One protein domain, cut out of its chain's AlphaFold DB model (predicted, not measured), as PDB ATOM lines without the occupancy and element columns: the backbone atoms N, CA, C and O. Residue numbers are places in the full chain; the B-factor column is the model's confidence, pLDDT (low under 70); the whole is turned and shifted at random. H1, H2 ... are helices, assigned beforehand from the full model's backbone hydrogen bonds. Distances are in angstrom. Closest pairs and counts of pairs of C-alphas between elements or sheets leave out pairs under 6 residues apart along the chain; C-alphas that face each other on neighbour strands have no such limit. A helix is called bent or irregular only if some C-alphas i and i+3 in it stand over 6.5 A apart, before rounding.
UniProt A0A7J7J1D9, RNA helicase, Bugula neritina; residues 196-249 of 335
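What this domain is: This is residues 196 to 249 of the 335 residues of the protein "RNA helicase" of Bugula neritina (UniProt A0A7J7J1D9). The domain is a flat, open frame: the long helix H3 makes one side, the shorter helix H2 stands across a gap on the other side, and the small helix H1 packs on H3 near the last residues of H3. The stretch of residues 205 to 214 runs from H1 over to H2, residues 223 to 229 lead from H2 to the first residues of H3, and residues 229 to 234 stick out at that end. The printed part has 54 residues with three named helices, H1, H2 and H3 in that order along the chain, and no named strand; the class is all helix. By its radius of gyration of the C-alphas, 11.4 A, the whole is compact, and its C-alphas span 33 by 30 by 16 A.

Where its parts are: The printed part begins at Pro 196, with its C-alpha at (-18.180, 36.017, 5.750). H1 is residues 201 to 204 and begins with C-alpha 201 at (-31.152, 41.904, 3.891); it measures 5.0 A from first to last C-alpha. H2 is residues 215 to 222, 10.5 A long from first to last C-alpha. H3 is residues 230 to 249, 29.6 A from first to last C-alpha, and ends with C-alpha 249 at (-19.063, 48.985, 1.329). H3 is irregular: C-alphas 231 and 234 are 8.0 A apart.

How they stand to each other: H1 touches H3, with 5 pairs of C-alphas within 8 A. The closest C-alphas of the two are those of Gln 204 and Val 246, 6.0 A apart. H3 touches H1 with residues 242 to 246 alone. The centres of H1 and H3 are 11.9 A apart. H1 and H2 are apart, and H2 and H3 are apart too; H2 touches no helix. In H2 every O i to N i+4 pair is within hydrogen-bond range, in H3 14 of 16 are, and H1 is too short for such a pair, but its one O i to N i+3 pair is within range.

The domain as a whole: The outline is flat. The two C-alphas farthest apart are those of Pro 196 and Lys 214, 33.6 A, while the first and last printed C-alphas, of Pro 196 and Ala 249, are 13.7 A apart. The printed part has no cut. The link from H1 to H2, 10 residues, and the link from H2 to H3, 7 residues, are both short. Residues 229 to 234, of which 230 to 234 belong to H3, stand free. The mean pLDDT of the printed part is 78.9, and the model's confidence is low, under 70, at residues 208 to 216.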
ATOM      1  N   PRO A 196     -17.398  34.806   5.951       70.62
ATOM      2  CA  PRO A 196     -18.180  36.017   5.750       70.62
ATOM      3  C   PRO A 196     -19.306  36.096   6.778       70.62
ATOM      4  O   PRO A 196     -19.925  35.084   7.114       70.62
ATOM      5  N   TYR A 197     -19.551  37.297   7.289       78.50
ATOM      6  CA  TYR A 197     -20.622  37.523   8.240       78.50
ATOM      7  C   TYR A 197     -21.907  37.906   7.488       78.50
ATOM      8  O   TYR A 197     -21.937  38.910   6.778       78.50
ATOM      9  N   ASP A 198     -22.990  37.149   7.682       84.25
ATOM     10  CA  ASP A 198     -24.266  37.402   7.005       84.25
ATOM     11  C   ASP A 198     -24.992  38.625   7.582       84.25
ATOM     12  O   ASP A 198     -25.570  38.593   8.673       84.25
ATOM     13  N   ILE A 199     -24.997  39.722   6.825       85.19
ATOM     14  CA  ILE A 199     -25.767  40.921   7.164       85.19
ATOM     15  C   ILE A 199     -27.235  40.701   6.774       85.19
ATOM     16  O   ILE A 199     -27.511  40.376   5.617       85.19
ATOM     17  N   PRO A 200     -28.214  40.942   7.662       88.31
ATOM     18  CA  PRO A 200     -29.626  40.840   7.307       88.31
ATOM     19  C   PRO A 200     -30.011  41.742   6.119       88.31
ATOM     20  O   PRO A 200     -29.760  42.946   6.139       88.31
ATOM     21  N   VAL A 201     -30.727  41.193   5.126       84.75
ATOM     22  CA  VAL A 201     -31.152  41.904   3.891       84.75
ATOM     23  C   VAL A 201     -31.882  43.221   4.177       84.75
ATOM     24  O   VAL A 201     -31.744  44.196   3.441       84.75
ATOM     25  N   LYS A 202     -32.656  43.276   5.269       83.12
ATOM     26  CA  LYS A 202     -33.361  44.495   5.695       83.12
ATOM     27  C   LYS A 202     -32.407  45.658   5.980       83.12
ATOM     28  O   LYS A 202     -32.801  46.795   5.768       83.12
ATOM     29  N   ILE A 203     -31.195  45.369   6.456       82.94
ATOM     30  CA  ILE A 203     -30.169  46.363   6.793       82.94
ATOM     31  C   ILE A 203     -29.354  46.734   5.554       82.94
ATOM     32  O   ILE A 203     -29.095  47.911   5.336       82.94
ATOM     33  N   GLN A 204     -29.044  45.763   4.689       81.38
ATOM     34  CA  GLN A 204     -28.323  46.008   3.431       81.38
ATOM     35  C   GLN A 204     -29.016  47.048   2.533       81.38
ATOM     36  O   GLN A 204     -28.358  47.842   1.868       81.38
ATOM     37  N   LYS A 205     -30.355  47.080   2.536       80.12
ATOM     38  CA  LYS A 205     -31.159  48.008   1.720       80.12
ATOM     39  C   LYS A 205     -31.248  49.433   2.278       80.12
ATOM     40  O   LYS A 205     -31.919  50.274   1.687       80.12
ATOM     41  N   ILE A 206     -30.626  49.718   3.419       77.00
ATOM     42  CA  ILE A 206     -30.718  51.028   4.067       77.00
ATOM     43  C   ILE A 206     -29.704  51.987   3.437       77.00
ATOM     44  O   ILE A 206     -28.517  51.684   3.311       77.00
ATOM     45  N   LYS A 207     -30.172  53.173   3.046       70.75
ATOM     46  CA  LYS A 207     -29.335  54.268   2.547       70.75
ATOM     47  C   LYS A 207     -29.086  55.287   3.660       70.75
ATOM     48  O   LYS A 207     -29.853  56.223   3.822       70.75
ATOM     49  N   ILE A 208     -28.049  55.063   4.474       66.94
ATOM     50  CA  ILE A 208     -27.769  55.858   5.689       66.94
ATOM     51  C   ILE A 208     -27.483  57.337   5.354       66.94
ATOM     52  O   ILE A 208     -27.887  58.213   6.113       66.94
ATOM     53  N   SER A 209     -26.867  57.610   4.199       60.34
ATOM     54  CA  SER A 209     -26.553  58.959   3.700       60.34
ATOM     55  C   SER A 209     -27.776  59.839   3.401       60.34
ATOM     56  O   SER A 209     -27.630  61.054   3.329       60.34
ATOM     57  N   GLU A 210     -28.974  59.265   3.265       59.56
ATOM     58  CA  GLU A 210     -30.202  59.994   2.900       59.56
ATOM     59  C   GLU A 210     -31.048  60.420   4.116       59.56
ATOM     60  O   GLU A 210     -32.138  60.971   3.952       59.56
ATOM     61  N   PHE A 211     -30.601  60.148   5.349       60.88
ATOM     62  CA  PHE A 211     -31.414  60.396   6.543       60.88
ATOM     63  C   PHE A 211     -31.140  61.763   7.180       60.88
ATOM     64  O   PHE A 211     -30.137  61.975   7.860       60.88
ATOM     65  N   GLU A 212     -32.127  62.653   7.090       62.50
ATOM     66  CA  GLU A 212     -32.188  63.873   7.896       62.50
ATOM     67  C   GLU A 212     -32.338  63.545   9.400       62.50
ATOM     68  O   GLU A 212     -32.923  62.515   9.769       62.50
ATOM     69  N   PRO A 213     -31.936  64.440  10.329       60.75
ATOM     70  CA  PRO A 213     -32.036  64.208  11.776       60.75
ATOM     71  C   PRO A 213     -33.445  63.834  12.261       60.75
ATOM     72  O   PRO A 213     -33.597  63.144  13.269       60.75
ATOM     73  N   LYS A 214     -34.489  64.270  11.543       61.56
ATOM     74  CA  LYS A 214     -35.889  63.912  11.824       61.56
ATOM     75  C   LYS A 214     -36.200  62.451  11.479       61.56
ATOM     76  O   LYS A 214     -36.934  61.802  12.218       61.56
ATOM     77  N   GLN A 215     -35.603  61.921  10.415       66.69
ATOM     78  CA  GLN A 215     -35.814  60.552   9.936       66.69
ATOM     79  C   GLN A 215     -34.949  59.532  10.701       66.69
ATOM     80  O   GLN A 215     -35.273  58.346  10.739       66.69
ATOM     81  N   MET A 216     -33.908  59.986  11.410       69.50
ATOM     82  CA  MET A 216     -33.094  59.138  12.294       69.50
ATOM     83  C   MET A 216     -33.893  58.475  13.421       69.50
ATOM     84  O   MET A 216     -33.543  57.381  13.868       69.50
ATOM     85  N   LYS A 217     -34.971  59.114  13.894       71.88
ATOM     86  CA  LYS A 217     -35.856  58.515  14.901       71.88
ATOM     87  C   LYS A 217     -36.621  57.324  14.317       71.88
ATOM     88  O   LYS A 217     -36.608  56.248  14.906       71.88
ATOM     89  N   GLU A 218     -37.202  57.502  13.135       71.44
ATOM     90  CA  GLU A 218     -37.925  56.447  12.419       71.44
ATOM     91  C   GLU A 218     -37.003  55.289  12.032       71.44
ATOM     92  O   GLU A 218     -37.393  54.128  12.122       71.44
ATOM     93  N   LEU A 219     -35.760  55.583  11.640       75.31
ATOM     94  CA  LEU A 219     -34.765  54.561  11.327       75.31
ATOM     95  C   LEU A 219     -34.422  53.711  12.555       75.31
ATOM     96  O   LEU A 219     -34.393  52.485  12.466       75.31
ATOM     97  N   ARG A 220     -34.205  54.347  13.714       77.75
ATOM     98  CA  ARG A 220     -33.954  53.634  14.977       77.75
ATOM     99  C   ARG A 220     -35.126  52.746  15.366       77.75
ATOM    100  O   ARG A 220     -34.904  51.618  15.795       77.75
ATOM    101  N   GLU A 221     -36.352  53.223  15.180       77.31
ATOM    102  CA  GLU A 221     -37.563  52.437  15.423       77.31
ATOM    103  C   GLU A 221     -37.669  51.255  14.443       77.31
ATOM    104  O   GLU A 221     -37.830  50.119  14.882       77.31
ATOM    105  N   LYS A 222     -37.464  51.476  13.136       74.81
ATOM    106  CA  LYS A 222     -37.461  50.417  12.104       74.81
ATOM    107  C   LYS A 222     -36.395  49.346  12.346       74.81
ATOM    108  O   LYS A 222     -36.627  48.173  12.057       74.81
ATOM    109  N   LEU A 223     -35.234  49.747  12.857       76.50
ATOM    110  CA  LEU A 223     -34.111  48.862  13.158       76.50
ATOM    111  C   LEU A 223     -34.156  48.274  14.573       76.50
ATOM    112  O   LEU A 223     -33.250  47.532  14.946       76.50
ATOM    113  N   ASN A 224     -35.188  48.586  15.365       74.31
ATOM    114  CA  ASN A 224     -35.283  48.220  16.780       74.31
ATOM    115  C   ASN A 224     -34.041  48.624  17.602       74.31
ATOM    116  O   ASN A 224     -33.699  47.978  18.595       74.31
ATOM    117  N   ILE A 225     -33.376  49.717  17.218       78.19
ATOM    118  CA  ILE A 225     -32.260  50.303  17.962       78.19
ATOM    119  C   ILE A 225     -32.860  51.076  19.140       78.19
ATOM    120  O   ILE A 225     -33.089  52.286  19.095       78.19
ATOM    121  N   GLN A 226     -33.171  50.334  20.197       77.94
ATOM    122  CA  GLN A 226     -33.629  50.882  21.469       77.94
ATOM    123  C   GLN A 226     -32.460  51.513  22.236       77.94
ATOM    124  O   GLN A 226     -31.292  51.347  21.882       77.94
ATOM    125  N   ARG A 227     -32.760  52.230  23.327       81.06
ATOM    126  CA  ARG A 227     -31.724  52.719  24.248       81.06
ATOM    127  C   ARG A 227     -30.865  51.537  24.714       81.06
ATOM    128  O   ARG A 227     -31.401  50.478  25.043       81.06
ATOM    129  N   LEU A 228     -29.547  51.721  24.726       83.50
ATOM    130  CA  LEU A 228     -28.607  50.690  25.155       83.50
ATOM    131  C   LEU A 228     -28.867  50.310  26.621       83.50
ATOM    132  O   LEU A 228     -28.927  51.163  27.504       83.50
ATOM    133  N   THR A 229     -29.002  49.014  26.862       82.69
ATOM    134  CA  THR A 229     -29.158  48.364  28.162       82.69
ATOM    135  C   THR A 229     -28.291  47.108  28.184       82.69
ATOM    136  O   THR A 229     -27.893  46.590  27.142       82.69
ATOM    137  N   TYR A 230     -28.040  46.551  29.367       86.12
ATOM    138  CA  TYR A 230     -27.299  45.293  29.475       86.12
ATOM    139  C   TYR A 230     -27.967  44.139  28.701       86.12
ATOM    140  O   TYR A 230     -27.289  43.320  28.090       86.12
ATOM    141  N   LYS A 231     -29.308  44.106  28.661       85.62
ATOM    142  CA  LYS A 231     -30.081  43.041  27.999       85.62
ATOM    143  C   LYS A 231     -30.012  43.094  26.470       85.62
ATOM    144  O   LYS A 231     -30.140  42.053  25.838       85.62
ATOM    145  N   ASN A 232     -29.830  44.278  25.881       85.19
ATOM    146  CA  ASN A 232     -29.792  44.460  24.425       85.19
ATOM    147  C   ASN A 232     -28.396  44.822  23.890       85.19
ATOM    148  O   ASN A 232     -28.282  45.145  22.712       85.19
ATOM    149  N   TYR A 233     -27.347  44.739  24.717       87.75
ATOM    150  CA  TYR A 233     -25.979  45.130  24.357       87.75
ATOM    151  C   TYR A 233     -25.507  44.482  23.050       87.75
ATOM    152  O   TYR A 233     -25.133  45.185  22.112       87.75
ATOM    153  N   ASN A 234     -25.599  43.150  22.965       87.44
ATOM    154  CA  ASN A 234     -25.163  42.401  21.785       87.44
ATOM    155  C   ASN A 234     -25.928  42.839  20.536       87.44
ATOM    156  O   ASN A 234     -25.316  43.227  19.549       87.44
ATOM    157  N   GLN A 235     -27.261  42.846  20.599       86.06
ATOM    158  CA  GLN A 235     -28.108  43.194  19.458       86.06
ATOM    159  C   GLN A 235     -27.899  44.644  19.001       86.06
ATOM    160  O   GLN A 235     -27.885  44.922  17.801       86.06
ATOM    161  N   TYR A 236     -27.712  45.564  19.948       85.56
ATOM    162  CA  TYR A 236     -27.468  46.974  19.670       85.56
ATOM    163  C   TYR A 236     -26.170  47.163  18.878       85.56
ATOM    164  O   TYR A 236     -26.199  47.711  17.778       85.56
ATOM    165  N   PHE A 237     -25.041  46.665  19.394       87.88
ATOM    166  CA  PHE A 237     -23.749  46.828  18.723       87.88
ATOM    167  C   PHE A 237     -23.638  46.002  17.445       87.88
ATOM    168  O   PHE A 237     -23.088  46.492  16.469       87.88
ATOM    169  N   GLN A 238     -24.224  44.807  17.403       88.81
ATOM    170  CA  GLN A 238     -24.316  44.005  16.183       88.81
ATOM    171  C   GLN A 238     -25.036  44.769  15.064       88.81
ATOM    172  O   GLN A 238     -24.556  44.809  13.936       88.81
ATOM    173  N   THR A 239     -26.146  45.442  15.383       87.38
ATOM    174  CA  THR A 239     -26.875  46.267  14.407       87.38
ATOM    175  C   THR A 239     -26.044  47.462  13.944       87.38
ATOM    176  O   THR A 239     -26.038  47.767  12.755       87.38
ATOM    177  N   LEU A 240     -25.319  48.126  14.851       87.00
ATOM    178  CA  LEU A 240     -24.424  49.226  14.478       87.00
ATOM    179  C   LEU A 240     -23.273  48.760  13.582       87.00
ATOM    180  O   LEU A 240     -22.969  49.436  12.609       87.00
ATOM    181  N   ILE A 241     -22.684  47.598  13.869       89.69
ATOM    182  CA  ILE A 241     -21.630  47.004  13.039       89.69
ATOM    183  C   ILE A 241     -22.166  46.696  11.637       89.69
ATOM    184  O   ILE A 241     -21.493  46.985  10.660       89.69
ATOM    185  N   TYR A 242     -23.391  46.176  11.510       88.50
ATOM    186  CA  TYR A 242     -23.995  45.964  10.190       88.50
ATOM    187  C   TYR A 242     -24.186  47.249   9.401       88.50
ATOM    188  O   TYR A 242     -23.981  47.258   8.192       88.50
ATOM    189  N   LEU A 243     -24.623  48.315  10.071       85.94
ATOM    190  CA  LEU A 243     -24.783  49.613   9.431       85.94
ATOM    191  C   LEU A 243     -23.434  50.169   8.974       85.94
ATOM    192  O   LEU A 243     -23.350  50.665   7.856       85.94
ATOM    193  N   GLU A 244     -22.400  50.037   9.805       86.56
ATOM    194  CA  GLU A 244     -21.035  50.443   9.468       86.56
ATOM    195  C   GLU A 244     -20.501  49.660   8.268       86.56
ATOM    196  O   GLU A 244     -20.022  50.263   7.320       86.56
ATOM    197  N   GLU A 245     -20.654  48.334   8.251       87.25
ATOM    198  CA  GLU A 245     -20.192  47.490   7.143       87.25
ATOM    199  C   GLU A 245     -20.901  47.850   5.824       87.25
ATOM    200  O   GLU A 245     -20.269  47.963   4.774       87.25
ATOM    201  N   VAL A 246     -22.217  48.102   5.872       83.75
ATOM    202  CA  VAL A 246     -22.995  48.554   4.704       83.75
ATOM    203  C   VAL A 246     -22.545  49.936   4.230       83.75
ATOM    204  O   VAL A 246     -22.484  50.167   3.021       83.75
ATOM    205  N   GLN A 247     -22.243  50.858   5.148       82.81
ATOM    206  CA  GLN A 247     -21.744  52.183   4.790       82.81
ATOM    207  C   GLN A 247     -20.333  52.095   4.210       82.81
ATOM    208  O   GLN A 247     -20.093  52.631   3.135       82.81
ATOM    209  N   MET A 248     -19.438  51.336   4.841       82.25
ATOM    210  CA  MET A 248     -18.072  51.110   4.378       82.25
ATOM    211  C   MET A 248     -18.045  50.519   2.964       82.25
ATOM    212  O   MET A 248     -17.260  50.957   2.125       82.25
ATOM    213  N   ALA A 249     -18.938  49.570   2.663       81.12
ATOM    214  CA  ALA A 249     -19.063  48.985   1.329       81.12
ATOM    215  C   ALA A 249     -19.494  49.999   0.253       81.12
ATOM    216  O   ALA A 249     -19.168  49.814  -0.919       81.12
TER     217      ALA A 249